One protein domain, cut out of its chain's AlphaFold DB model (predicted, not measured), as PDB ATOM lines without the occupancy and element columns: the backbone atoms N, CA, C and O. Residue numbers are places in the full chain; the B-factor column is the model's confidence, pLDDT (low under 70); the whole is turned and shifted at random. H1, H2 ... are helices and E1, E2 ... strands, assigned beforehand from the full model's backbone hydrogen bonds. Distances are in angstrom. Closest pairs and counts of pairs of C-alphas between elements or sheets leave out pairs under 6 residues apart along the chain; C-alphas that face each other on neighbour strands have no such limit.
ATOM      1  N   LEU A 370      35.850  22.255   6.622       73.44
ATOM      2  CA  LEU A 370      34.857  22.114   7.683       73.44
ATOM      3  C   LEU A 370      35.225  20.939   8.598       73.44
ATOM      4  O   LEU A 370      35.166  19.779   8.191       73.44
ATOM      5  N   ILE A 371      35.573  21.233   9.846       75.62
ATOM      6  CA  ILE A 371      35.702  20.232  10.903       75.62
ATOM      7  C   ILE A 371      34.283  19.871  11.345       75.62
ATOM      8  O   ILE A 371      33.535  20.735  11.797       75.62
ATOM      9  N   THR A 372      33.904  18.605  11.181       76.69
ATOM     10  CA  THR A 372      32.556  18.096  11.499       76.69
ATOM     11  C   THR A 372      32.541  17.105  12.664       76.69
ATOM     12  O   THR A 372      31.466  16.725  13.123       76.69
ATOM     13  N   THR A 373      33.716  16.730  13.176       80.19
ATOM     14  CA  THR A 373      33.883  15.735  14.242       80.19
ATOM     15  C   THR A 373      34.190  16.419  15.574       80.19
ATOM     16  O   THR A 373      35.183  17.145  15.694       80.19
ATOM     17  N   GLU A 374      33.355  16.186  16.587       81.56
ATOM     18  CA  GLU A 374      33.607  16.636  17.963       81.56
ATOM     19  C   GLU A 374      34.876  15.978  18.538       81.56
ATOM     20  O   GLU A 374      35.236  14.867  18.152       81.56
ATOM     21  N   GLY A 375      35.592  16.662  19.438       80.94
ATOM     22  CA  GLY A 375      36.832  16.128  20.028       80.94
ATOM     23  C   GLY A 375      38.078  16.193  19.134       80.94
ATOM     24  O   GLY A 375      39.121  15.666  19.511       80.94
ATOM     25  N   THR A 376      38.010  16.837  17.965       87.69
ATOM     26  CA  THR A 376      39.173  17.001  17.071       87.69
ATOM     27  C   THR A 376      40.295  17.800  17.751       87.69
ATOM     28  O   THR A 376      40.034  18.855  18.331       87.69
ATOM     29  N   ASP A 377      41.542  17.323  17.660       89.12
ATOM     30  CA  ASP A 377      42.735  18.048  18.123       89.12
ATOM     31  C   ASP A 377      43.194  19.070  17.081       89.12
ATOM     32  O   ASP A 377      43.644  18.715  15.987       89.12
ATOM     33  N   VAL A 378      43.105  20.353  17.431       86.50
ATOM     34  CA  VAL A 378      43.409  21.442  16.496       86.50
ATOM     35  C   VAL A 378      44.900  21.630  16.226       86.50
ATOM     36  O   VAL A 378      45.260  22.178  15.185       86.50
ATOM     37  N   LEU A 379      45.778  21.165  17.117       86.69
ATOM     38  CA  LEU A 379      47.228  21.228  16.905       86.69
ATOM     39  C   LEU A 379      47.717  20.088  15.993       86.69
ATOM     40  O   LEU A 379      48.752  20.207  15.337       86.69
ATOM     41  N   GLY A 380      46.944  19.003  15.892       80.00
ATOM     42  CA  GLY A 380      47.212  17.865  15.008       80.00
ATOM     43  C   GLY A 380      46.808  18.082  13.547       80.00
ATOM     44  O   GLY A 380      47.096  17.236  12.698       80.00
ATOM     45  N   LEU A 381      46.159  19.204  13.223       82.88
ATOM     46  CA  LEU A 381      45.633  19.450  11.885       82.88
ATOM     47  C   LEU A 381      46.757  19.582  10.825       82.88
ATOM     48  O   LEU A 381      47.860  20.085  11.103       82.88
ATOM     49  N   PRO A 382      46.519  19.107   9.586       78.38
ATOM     50  CA  PRO A 382      47.423  19.356   8.467       78.38
ATOM     51  C   PRO A 382      47.448  20.844   8.083       78.38
ATOM     52  O   PRO A 382      46.604  21.627   8.520       78.38
ATOM     53  N   LEU A 383      48.422  21.248   7.264       72.25
ATOM     54  CA  LEU A 383      48.518  22.627   6.772       72.25
ATOM     55  C   LEU A 383      47.226  23.025   6.035       72.25
ATOM     56  O   LEU A 383      46.736  22.261   5.205       72.25
ATOM     57  N   GLY A 384      46.675  24.202   6.335       68.00
ATOM     58  CA  GLY A 384      45.430  24.687   5.729       68.00
ATOM     59  C   GLY A 384      44.587  25.574   6.646       68.00
ATOM     60  O   GLY A 384      44.950  25.836   7.792       68.00
ATOM     61  N   SER A 385      43.446  26.035   6.133       76.19
ATOM     62  CA  SER A 385      42.452  26.818   6.880       76.19
ATOM     63  C   SER A 385      41.247  25.949   7.243       76.19
ATOM     64  O   SER A 385      40.829  25.127   6.436       76.19
ATOM     65  N   TYR A 386      40.667  26.141   8.429       81.44
ATOM     66  CA  TYR A 386      39.596  25.316   8.997       81.44
ATOM     67  C   TYR A 386      38.486  26.155   9.651       81.44
ATOM     68  O   TYR A 386      38.754  27.229  10.190       81.44
ATOM     69  N   CYS A 387      37.244  25.671   9.613       79.94
ATOM     70  CA  CYS A 387      36.069  26.237  10.289       79.94
ATOM     71  C   CYS A 387      35.134  25.114  10.740       79.94
ATOM     72  O   CYS A 387      35.356  23.948  10.432       79.94
ATOM     73  N   TRP A 388      34.095  25.448  11.496       81.75
ATOM     74  CA  TRP A 388      33.140  24.486  12.043       81.75
ATOM     75  C   TRP A 388      31.773  25.141  12.232       81.75
ATOM     76  O   TRP A 388      31.646  26.364  12.222       81.75
ATOM     77  N   ALA A 389      30.734  24.319  12.371       66.38
ATOM     78  CA  ALA A 389      29.351  24.762  12.201       66.38
ATOM     79  C   ALA A 389      28.722  25.434  13.437       66.38
ATOM     80  O   ALA A 389      27.709  26.117  13.296       66.38
ATOM     81  N   SER A 390      29.274  25.263  14.649       73.56
ATOM     82  CA  SER A 390      28.663  25.825  15.866       73.56
ATOM     83  C   SER A 390      29.637  26.067  17.026       73.56
ATOM     84  O   SER A 390      30.691  25.443  17.129       73.56
ATOM     85  N   LEU A 391      29.258  26.946  17.959       73.06
ATOM     86  CA  LEU A 391      30.007  27.186  19.201       73.06
ATOM     87  C   LEU A 391      30.138  25.916  20.062       73.06
ATOM     88  O   LEU A 391      31.175  25.698  20.678       73.06
ATOM     89  N   VAL A 392      29.105  25.067  20.075       79.50
ATOM     90  CA  VAL A 392      29.114  23.780  20.794       79.50
ATOM     91  C   VAL A 392      30.218  22.877  20.244       79.50
ATOM     92  O   VAL A 392      31.014  22.341  21.010       79.50
ATOM     93  N   MET A 393      30.334  22.808  18.916       78.75
ATOM     94  CA  MET A 393      31.362  22.027  18.238       78.75
ATOM     95  C   MET A 393      32.770  22.546  18.553       78.75
ATOM     96  O   MET A 393      33.630  21.764  18.944       78.75
ATOM     97  N   GLY A 394      33.007  23.858  18.499       79.44
ATOM     98  CA  GLY A 394      34.327  24.407  18.837       79.44
ATOM     99  C   GLY A 394      34.703  24.295  20.317       79.44
ATOM    100  O   GLY A 394      35.883  24.187  20.645       79.44
ATOM    101  N   ASN A 395      33.715  24.255  21.219       82.94
ATOM    102  CA  ASN A 395      33.938  23.963  22.637       82.94
ATOM    103  C   ASN A 395      34.332  22.503  22.894       82.94
ATOM    104  O   ASN A 395      34.964  22.230  23.911       82.94
ATOM    105  N   SER A 396      33.992  21.592  21.977       84.00
ATOM    106  CA  SER A 396      34.357  20.174  22.063       84.00
ATOM    107  C   SER A 396      35.782  19.871  21.581       84.00
ATOM    108  O   SER A 396      36.277  18.775  21.822       84.00
ATOM    109  N   PHE A 397      36.444  20.799  20.880       89.88
ATOM    110  CA  PHE A 397      37.766  20.558  20.298       89.88
ATOM    111  C   PHE A 397      38.877  20.513  21.348       89.88
ATOM    112  O   PHE A 397      38.928  21.324  22.278       89.88
ATOM    113  N   LEU A 398      39.811  19.582  21.153       86.38
ATOM    114  CA  LEU A 398      40.983  19.416  22.002       86.38
ATOM    115  C   LEU A 398      42.055  20.446  21.627       86.38
ATOM    116  O   LEU A 398      42.184  20.832  20.467       86.38
ATOM    117  N   ASN A 399      42.817  20.900  22.626       87.75
ATOM    118  CA  ASN A 399      43.916  21.864  22.482       87.75
ATOM    119  C   ASN A 399      43.549  23.221  21.851       87.75
ATOM    120  O   ASN A 399      44.432  23.934  21.377       87.75
ATOM    121  N   MET A 400      42.276  23.625  21.880       86.19
ATOM    122  CA  MET A 400      41.860  24.988  21.524       86.19
ATOM    123  C   MET A 400      42.310  26.020  22.574       86.19
ATOM    124  O   MET A 400      42.347  25.692  23.767       86.19
ATOM    125  N   PRO A 401      42.584  27.284  22.186       86.12
ATOM    126  CA  PRO A 401      42.903  28.336  23.144       86.12
ATOM    127  C   PRO A 401      41.723  28.568  24.094       86.12
ATOM    128  O   PRO A 401      40.564  28.304  23.755       86.12
ATOM    129  N   ASN A 402      41.997  29.094  25.290       83.12
ATOM    130  CA  ASN A 402      40.961  29.458  26.260       83.12
ATOM    131  C   ASN A 402      40.257  30.772  25.865       83.12
ATOM    132  O   ASN A 402      40.312  31.766  26.586       83.12
ATOM    133  N   ALA A 403      39.648  30.787  24.679       77.88
ATOM    134  CA  ALA A 403      38.883  31.911  24.166       77.88
ATOM    135  C   ALA A 403      37.445  31.876  24.719       77.88
ATOM    136  O   ALA A 403      36.838  30.799  24.752       77.88
ATOM    137  N   PRO A 404      36.866  33.028  25.109       73.25
ATOM    138  CA  PRO A 404      35.486  33.115  25.590       73.25
ATOM    139  C   PRO A 404      34.451  32.683  24.536       73.25
ATOM    140  O   PRO A 404      33.365  32.239  24.905       73.25
ATOM    141  N   TYR A 405      34.786  32.761  23.240       74.81
ATOM    142  CA  TYR A 405      33.950  32.279  22.136       74.81
ATOM    143  C   TYR A 405      34.774  31.441  21.148       74.81
ATOM    144  O   TYR A 405      35.509  31.970  20.316       74.81
ATOM    145  N   LYS A 406      34.630  30.112  21.201       80.19
ATOM    146  CA  LYS A 406      35.337  29.160  20.323       80.19
ATOM    147  C   LYS A 406      34.564  28.882  19.033       80.19
ATOM    148  O   LYS A 406      34.304  27.740  18.671       80.19
ATOM    149  N   PHE A 407      34.155  29.933  18.336       78.06
ATOM    150  CA  PHE A 407      33.524  29.851  17.019       78.06
ATOM    151  C   PHE A 407      34.311  30.755  16.079       78.06
ATOM    152  O   PHE A 407      34.463  31.928  16.397       78.06
ATOM    153  N   GLY A 408      34.883  30.236  14.991       75.69
ATOM    154  CA  GLY A 408      35.841  31.010  14.195       75.69
ATOM    155  C   GLY A 408      36.527  30.245  13.067       75.69
ATOM    156  O   GLY A 408      36.114  29.143  12.698       75.69
ATOM    157  N   ARG A 409      37.596  30.845  12.534       82.00
ATOM    158  CA  ARG A 409      38.529  30.243  11.572       82.00
ATOM    159  C   ARG A 409      39.839  29.885  12.259       82.00
ATOM    160  O   ARG A 409      40.355  30.672  13.040       82.00
ATOM    161  N   LEU A 410      40.420  28.746  11.916       86.81
ATOM    162  CA  LEU A 410      41.759  28.344  12.341       86.81
ATOM    163  C   LEU A 410      42.660  28.153  11.118       86.81
ATOM    164  O   LEU A 410      42.198  27.702  10.077       86.81
ATOM    165  N   GLU A 411      43.935  28.510  11.213       84.88
ATOM    166  CA  GLU A 411      44.924  28.357  10.146       84.88
ATOM    167  C   GLU A 411      46.155  27.627  10.654       84.88
ATOM    168  O   GLU A 411      46.692  27.986  11.695       84.88
ATOM    169  N   VAL A 412      46.632  26.654   9.887       83.62
ATOM    170  CA  VAL A 412      47.876  25.925  10.135       83.62
ATOM    171  C   VAL A 412      48.836  26.207   8.981       83.62
ATOM    172  O   VAL A 412      48.538  25.890   7.827       83.62
ATOM    173  N   LYS A 413      49.990  26.803   9.283       72.75
ATOM    174  CA  LYS A 413      51.017  27.231   8.320       72.75
ATOM    175  C   LYS A 413      52.335  26.500   8.572       72.75
ATOM    176  O   LYS A 413      52.626  26.126   9.707       72.75
ATOM    177  N   ALA A 414      53.118  26.295   7.513       69.12
ATOM    178  CA  ALA A 414      54.481  25.778   7.628       69.12
ATOM    179  C   ALA A 414      55.422  26.874   8.151       69.12
ATOM    180  O   ALA A 414      55.262  28.040   7.787       69.12
ATOM    181  N   GLY A 415      56.409  26.506   8.974       59.19
ATOM    182  CA  GLY A 415      57.571  27.367   9.224       59.19
ATOM    183  C   GLY A 415      58.355  27.587   7.924       59.19
ATOM    184  O   GLY A 415      58.315  26.736   7.041       59.19
ATOM    185  N   GLY A 416      59.002  28.745   7.764       55.28
ATOM    186  CA  GLY A 416      59.634  29.159   6.500       55.28
ATOM    187  C   GLY A 416      60.686  28.190   5.924       55.28
ATOM    188  O   GLY A 416      61.092  27.223   6.563       55.28
ATOM    189  N   SER A 417      61.160  28.491   4.711       46.53
ATOM    190  CA  SER A 417      61.931  27.627   3.789       46.53
ATOM    191  C   SER A 417      63.287  27.068   4.270       46.53
ATOM    192  O   SER A 417      63.956  26.395   3.493       46.53
ATOM    193  N   GLY A 418      63.686  27.291   5.523       49.47
ATOM    194  CA  GLY A 418      64.938  26.792   6.114       49.47
ATOM    195  C   GLY A 418      64.767  25.734   7.210       49.47
ATOM    196  O   GLY A 418      65.754  25.187   7.700       49.47
ATOM    197  N   HIS A 419      63.535  25.410   7.611       51.12
ATOM    198  CA  HIS A 419      63.265  24.394   8.627       51.12
ATOM    199  C   HIS A 419      62.413  23.278   8.021       51.12
ATOM    200  O   HIS A 419      61.428  23.545   7.339       51.12
ATOM    201  N   GLY A 420      62.823  22.017   8.218       53.72
ATOM    202  CA  GLY A 420      62.156  20.849   7.631       53.72
ATOM    203  C   GLY A 420      60.655  20.785   7.948       53.72
ATOM    204  O   GLY A 420      60.164  21.491   8.827       53.72
ATOM    205  N   SER A 421      59.930  19.890   7.270       55.28
ATOM    206  CA  SER A 421      58.457  19.723   7.257       55.28
ATOM    207  C   SER A 421      57.728  19.604   8.614       55.28
ATOM    208  O   SER A 421      56.512  19.423   8.644       55.28
ATOM    209  N   ASN A 422      58.448  19.685   9.731       57.59
ATOM    210  CA  ASN A 422      57.978  19.458  11.093       57.59
ATOM    211  C   ASN A 422      57.686  20.759  11.869       57.59
ATOM    212  O   ASN A 422      57.110  20.684  12.950       57.59
ATOM    213  N   TYR A 423      58.035  21.935  11.336       70.12
ATOM    214  CA  TYR A 423      57.702  23.230  11.946       70.12
ATOM    215  C   TYR A 423      56.309  23.714  11.525       70.12
ATOM    216  O   TYR A 423      56.037  23.887  10.333       70.12
ATOM    217  N   LYS A 424      55.433  23.983  12.502       78.00
ATOM    218  CA  LYS A 424      54.061  24.463  12.271       78.00
ATOM    219  C   LYS A 424      53.728  25.687  13.122       78.00
ATOM    220  O   LYS A 424      54.105  25.768  14.289       78.00
ATOM    221  N   VAL A 425      52.951  26.595  12.542       82.44
ATOM    222  CA  VAL A 425      52.323  27.731  13.228       82.44
ATOM    223  C   VAL A 425      50.812  27.590  13.104       82.44
ATOM    224  O   VAL A 425      50.301  27.466  11.991       82.44
ATOM    225  N   VAL A 426      50.096  27.612  14.227       88.00
ATOM    226  CA  VAL A 426      48.631  27.551  14.273       88.00
ATOM    227  C   VAL A 426      48.083  28.882  14.770       88.00
ATOM    228  O   VAL A 426      48.519  29.380  15.806       88.00
ATOM    229  N   VAL A 427      47.116  29.448  14.050       88.69
ATOM    230  CA  VAL A 427      46.481  30.728  14.382       88.69
ATOM    231  C   VAL A 427      44.964  30.573  14.419       88.69
ATOM    232  O   VAL A 427      44.376  30.058  13.472       88.69
ATOM    233  N   PHE A 428      44.317  31.028  15.492       89.25
ATOM    234  CA  PHE A 428      42.861  31.035  15.635       89.25
ATOM    235  C   PHE A 428      42.299  32.464  15.588       89.25
ATOM    236  O   PHE A 428      42.734  33.352  16.324       89.25
ATOM    237  N   TYR A 429      41.297  32.637  14.727       85.19
ATOM    238  CA  TYR A 429      40.561  33.860  14.430       85.19
ATOM    239  C   TYR A 429      39.082  33.670  14.830       85.19
ATOM    240  O   TYR A 429      38.305  33.120  14.040       85.19
ATOM    241  N   PRO A 430      38.656  34.067  16.040       80.69
ATOM    242  CA  PRO A 430      37.256  33.955  16.448       80.69
ATOM    243  C   PRO A 430      36.333  34.847  15.595       80.69
ATOM    244  O   PRO A 430      36.671  35.973  15.240       80.69
ATOM    245  N   TYR A 431      35.139  34.349  15.266       71.00
ATOM    246  CA  TYR A 431      34.070  35.104  14.617       71.00
ATOM    247  C   TYR A 431      33.183  35.771  15.679       71.00
ATOM    248  O   TYR A 431      32.559  35.094  16.496       71.00
ATOM    249  N   GLY A 432      33.067  37.103  15.642       62.16
ATOM    250  CA  GLY A 432      32.126  37.858  16.477       62.16
ATOM    251  C   GLY A 432      32.775  38.683  17.594       62.16
ATOM    252  O   GLY A 432      33.743  39.393  17.362       62.16
ATOM    253  N   ARG A 433      32.165  38.680  18.789       56.44
ATOM    254  CA  ARG A 433      32.333  39.693  19.859       56.44
ATOM    255  C   ARG A 433      33.711  39.689  20.559       56.44
ATOM    256  O   ARG A 433      33.996  40.623  21.307       56.44
ATOM    257  N   ASP A 434      34.537  38.666  20.337       69.88
ATOM    258  CA  ASP A 434      35.922  38.615  20.819       69.88
ATOM    259  C   ASP A 434      36.840  39.357  19.843       69.88
ATOM    260  O   ASP A 434      36.828  39.084  18.647       69.88
ATOM    261  N   LYS A 435      37.616  40.316  20.351       73.12
ATOM    262  CA  LYS A 435      38.528  41.128  19.533       73.12
ATOM    263  C   LYS A 435      39.953  40.568  19.492       73.12
ATOM    264  O   LYS A 435      40.795  41.154  18.822       73.12
ATOM    265  N   ASN A 436      40.228  39.481  20.217       82.69
ATOM    266  CA  ASN A 436      41.571  38.921  20.323       82.69
ATOM    267  C   ASN A 436      41.840  37.823  19.282       82.69
ATOM    268  O   ASN A 436      40.936  37.123  18.830       82.69
ATOM    269  N   TYR A 437      43.119  37.633  18.972       86.31
ATOM    270  CA  TYR A 437      43.652  36.576  18.116       86.31
ATOM    271  C   TYR A 437      44.578  35.664  18.917       86.31
ATOM    272  O   TYR A 437      45.197  36.107  19.886       86.31
ATOM    273  N   TYR A 438      44.715  34.405  18.503       89.19
ATOM    274  CA  TYR A 438      45.505  33.422  19.246       89.19
ATOM    275  C   TYR A 438      46.503  32.708  18.339       89.19
ATOM    276  O   TYR A 438      46.131  32.288  17.248       89.19
ATOM    277  N   MET A 439      47.746  32.530  18.790       89.06
ATOM    278  CA  MET A 439      48.807  31.845  18.036       89.06
ATOM    279  C   MET A 439      49.527  30.807  18.898       89.06
ATOM    280  O   MET A 439      49.804  31.065  20.065       89.06
ATOM    281  N   ASN A 440      49.872  29.659  18.319       89.25
ATOM    282  CA  ASN A 440      50.720  28.637  18.933       89.25
ATOM    283  C   ASN A 440      51.726  28.120  17.895       89.25
ATOM    284  O   ASN A 440      51.378  27.954  16.724       89.25
ATOM    285  N   THR A 441      52.970  27.887  18.297       85.00
ATOM    286  CA  THR A 441      54.048  27.468  17.394       85.00
ATOM    287  C   THR A 441      54.676  26.169  17.876       85.00
ATOM    288  O   THR A 441      54.645  25.842  19.061       85.00
ATOM    289  N   ASN A 442      55.220  25.397  16.943       80.50
ATOM    290  CA  ASN A 442      55.964  24.179  17.230       80.50
ATOM    291  C   ASN A 442      57.425  24.392  16.826       80.50
ATOM    292  O   ASN A 442      57.697  24.550  15.635       80.50
ATOM    293  N   TYR A 443      58.322  24.439  17.817       62.56
ATOM    294  CA  TYR A 443      59.765  24.536  17.612       62.56
ATOM    295  C   TYR A 443      60.384  23.165  17.910       62.56
ATOM    296  O   TYR A 443      60.487  22.784  19.068       62.56
ATOM    297  N   GLU A 444      60.772  22.441  16.854       57.56
ATOM    298  CA  GLU A 444      61.326  21.075  16.887       57.56
ATOM    299  C   GLU A 444      60.309  19.962  17.199       57.56
ATOM    300  O   GLU A 444      59.405  20.103  18.020       57.56
ATOM    301  N   ALA A 445      60.456  18.837  16.484       58.12
ATOM    302  CA  ALA A 445      59.442  17.798  16.301       58.12
ATOM    303  C   ALA A 445      58.596  17.500  17.561       58.12
ATOM    304  O   ALA A 445      58.999  16.728  18.429       58.12
ATOM    305  N   ASN A 446      57.377  18.061  17.573       59.44
ATOM    306  CA  ASN A 446      56.258  17.800  18.493       59.44
ATOM    307  C   ASN A 446      56.194  18.593  19.815       59.44
ATOM    308  O   ASN A 446      55.301  18.308  20.613       59.44
ATOM    309  N   THR A 447      56.999  19.644  20.022       74.25
ATOM    310  CA  THR A 447      56.854  20.509  21.218       74.25
ATOM    311  C   THR A 447      56.146  21.829  20.893       74.25
ATOM    312  O   THR A 447      56.659  22.651  20.137       74.25
ATOM    313  N   TRP A 448      54.958  22.048  21.467       83.12
ATOM    314  CA  TRP A 448      54.163  23.272  21.277       83.12
ATOM    315  C   TRP A 448      54.478  24.334  22.331       83.12
ATOM    316  O   TRP A 448      54.527  24.033  23.522       83.12
ATOM    317  N   THR A 449      54.614  25.593  21.913       82.62
ATOM    318  CA  THR A 449      54.944  26.724  22.801       82.62
ATOM    319  C   THR A 449      53.797  27.153  23.716       82.62
ATOM    320  O   THR A 449      53.995  27.959  24.622       82.62
ATOM    321  N   GLY A 450      52.585  26.660  23.457       86.38
ATOM    322  CA  GLY A 450      51.359  27.121  24.099       86.38
ATOM    323  C   GLY A 450      50.742  28.324  23.382       86.38
ATOM    324  O   GLY A 450      51.380  28.992  22.565       86.38
ATOM    325  N   TRP A 451      49.463  28.581  23.669       89.94
ATOM    326  CA  TRP A 451      48.692  29.644  23.025       89.94
ATOM    327  C   TRP A 451      49.041  31.025  23.584       89.94
ATOM    328  O   TRP A 451      48.801  31.316  24.756       89.94
ATOM    329  N   LYS A 452      49.529  31.905  22.714       89.12
ATOM    330  CA  LYS A 452      49.684  33.343  22.951       89.12
ATOM    331  C   LYS A 452      48.450  34.097  22.450       89.12
ATOM    332  O   LYS A 452      47.813  33.655  21.497       89.12
ATOM    333  N   THR A 453      48.126  35.228  23.079       90.50
ATOM    334  CA  THR A 453      46.953  36.066  22.753       90.50
ATOM    335  C   THR A 453      47.391  37.458  22.294       90.50
ATOM    336  O   THR A 453      48.255  38.061  22.928       90.50
ATOM    337  N   TYR A 454      46.759  37.983  21.246       85.50
ATOM    338  CA  TYR A 454      47.053  39.279  20.625       85.50
ATOM    339  C   TYR A 454      45.776  40.112  20.547       85.50
ATOM    340  O   TYR A 454      44.718  39.581  20.216       85.50
ATOM    341  N   LYS A 455      45.853  41.405  20.880       82.94
ATOM    342  CA  LYS A 455      44.673  42.286  20.997       82.94
ATOM    343  C   LYS A 455      44.213  42.890  19.668       82.94
ATOM    344  O   LYS A 455      43.086  43.372  19.584       82.94
ATOM    345  N   ASP A 456      45.075  42.880  18.659       80.25
ATOM    346  CA  ASP A 456      44.820  43.416  17.326       80.25
ATOM    347  C   ASP A 456      45.590  42.607  16.269       80.25
ATOM    348  O   ASP A 456      46.458  41.788  16.586       80.25
ATOM    349  N   TYR A 457      45.213  42.789  15.005       72.62
ATOM    350  CA  TYR A 457      45.768  42.019  13.894       72.62
ATOM    351  C   TYR A 457      47.200  42.449  13.540       72.62
ATOM    352  O   TYR A 457      47.997  41.611  13.121       72.62
ATOM    353  N   ASP A 458      47.554  43.718  13.751       76.75
ATOM    354  CA  ASP A 458      48.866  44.257  13.382       76.75
ATOM    355  C   ASP A 458      49.969  43.713  14.300       76.75
ATOM    356  O   ASP A 458      51.020  43.283  13.828       76.75
ATOM    357  N   THR A 459      49.715  43.632  15.607       80.25
ATOM    358  CA  THR A 459      50.638  43.011  16.571       80.25
ATOM    359  C   THR A 459      50.804  41.511  16.334       80.25
ATOM    360  O   THR A 459      51.920  40.997  16.431       80.25
ATOM    361  N   LEU A 460      49.727  40.811  15.956       80.38
ATOM    362  CA  LEU A 460      49.802  39.425  15.492       80.38
ATOM    363  C   LEU A 460      50.676  39.313  14.235       80.38
ATOM    364  O   LEU A 460      51.506  38.413  14.162       80.38
ATOM    365  N   LEU A 461      50.505  40.208  13.256       73.25
ATOM    366  CA  LEU A 461      51.252  40.193  11.998       73.25
ATOM    367  C   LEU A 461      52.749  40.455  12.220       73.25
ATOM    368  O   LEU A 461      53.583  39.795  11.599       73.25
ATOM    369  N   VAL A 462      53.097  41.357  13.142       72.00
ATOM    370  CA  VAL A 462      54.485  41.608  13.563       72.00
ATOM    371  C   VAL A 462      55.114  40.353  14.171       72.00
ATOM    372  O   VAL A 462      56.222  39.983  13.783       72.00
ATOM    373  N   GLU A 463      54.418  39.656  15.073       76.88
ATOM    374  CA  GLU A 463      54.935  38.405  15.642       76.88
ATOM    375  C   GLU A 463      55.020  37.293  14.583       76.88
ATOM    376  O   GLU A 463      56.006  36.554  14.545       76.88
ATOM    377  N   LEU A 464      54.030  37.197  13.686       70.62
ATOM    378  CA  LEU A 464      54.045  36.252  12.569       70.62
ATOM    379  C   LEU A 464      55.321  36.457  11.742       70.62
ATOM    380  O   LEU A 464      56.065  35.508  11.522       70.62
ATOM    381  N   ASN A 465      55.619  37.708  11.376       64.25
ATOM    382  CA  ASN A 465      56.808  38.092  10.615       64.25
ATOM    383  C   ASN A 465      58.120  37.834  11.371       64.25
ATOM    384  O   ASN A 465      59.094  37.426  10.750       64.25
ATOM    385  N   ASN A 466      58.149  38.013  12.696       64.06
ATOM    386  CA  ASN A 466      59.315  37.679  13.522       64.06
ATOM    387  C   ASN A 466      59.540  36.162  13.668       64.06
ATOM    388  O   ASN A 466      60.657  35.735  13.949       64.06
ATOM    389  N   THR A 467      58.491  35.354  13.491       62.03
ATOM    390  CA  THR A 467      58.533  33.884  13.592       62.03
ATOM    391  C   THR A 467      59.006  33.231  12.279       62.03
ATOM    392  O   THR A 467      59.514  32.109  12.298       62.03
ATOM    393  N   TYR A 468      58.900  33.918  11.130       56.31
ATOM    394  CA  TYR A 468      59.484  33.462   9.861       56.31
ATOM    395  C   TYR A 468      60.989  33.811   9.793       56.31
ATOM    396  O   TYR A 468      61.368  34.944  10.089       56.31
ATOM    397  N   PRO A 469      61.874  32.880   9.388       51.62
ATOM    398  CA  PRO A 469      63.327  32.993   9.567       51.62
ATOM    399  C   PRO A 469      64.036  33.952   8.586       51.62
ATOM    400  O   PRO A 469      65.223  33.799   8.326       51.62
TER     401      PRO A 469
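This is residues 370 to 469 of the 1100 residues of an uncharacterized protein of Acinetobacter terrae (UniProt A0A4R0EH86). A twisted antiparallel sheet of five strands forms a wall, with the helix H2 packed on one face along E4 and parts of two long unnamed stretches, residues 376 to 381 and 397 to 401, over the opposite face. The short helix H1 follows E1 at one end of the sheet. The printed part has 100 residues, with five named strands and two named helices in the order E1 H1 E2 E3 E4 E5 H2; the sheet's order is E1 - E2 - E3 - E4 - E5. The class is mixed, helices and strands, with 44 residues, under half, in named elements. The whole is compact, with a radius of gyration of the C-alphas of 13.2 A and spans of 38 by 28 by 19 A.

The inner strands E2, residues 408 to 414, and E3, residues 424 to 430, form a hairpin at 165 degrees between directions, with N 411 and O 427 2.8 A apart, within hydrogen-bond range. E4, residues 437 to 442, forms a hairpin with E3, with N 440 and O 426 at 2.9 A. E5, residues 452 to 454, is an edge strand and forms a hairpin with E4, with N 439 and O 452 at 2.9 A. E2 to E5 are a meander, each strand the antiparallel neighbour of the one before. The other edge strand, E1, residues 384 to 388, is antiparallel to E2, with N 386 and O 410 at 2.7 A. H2, residues 457 to 467, is on the sheet at a height of 9.6 A, giving two layers, a helix on one face of a sheet. H2 runs along the strands, at 3 degrees to E4 on the local plane; it lies over E4, and only just not over E5, on which 2 of its C-alphas fall. The closest C-alphas of E5 and H2 are those of Tyr 454 and Leu 460, 5.8 A apart. H1, residues 391 to 395, is only just not on the sheet, with 4 pairs of C-alphas within 10 A. In H1 and H2 every O i to N i+4 pair is within hydrogen-bond range.

E2 measures 20.4 A, E3 19.7 A, E4 17.5 A, H2 15.1 A, E1 13.8 A, E5 6.9 A and H1 6.1 A. E1 begins at C-alpha 384, (45.430, 24.687, 5.729), and H2 ends at C-alpha 467, (58.533, 33.884, 13.592).

The two C-alphas farthest apart, those of Val 392 and Gly 418, are 38.8 A apart. The printed part has no cut. The link from H1 to E2 is long, with 12 residues. The mean pLDDT of the printed part is 76.0; 23 residues are under 70, among them residues 414 to 422 and 465 to 469.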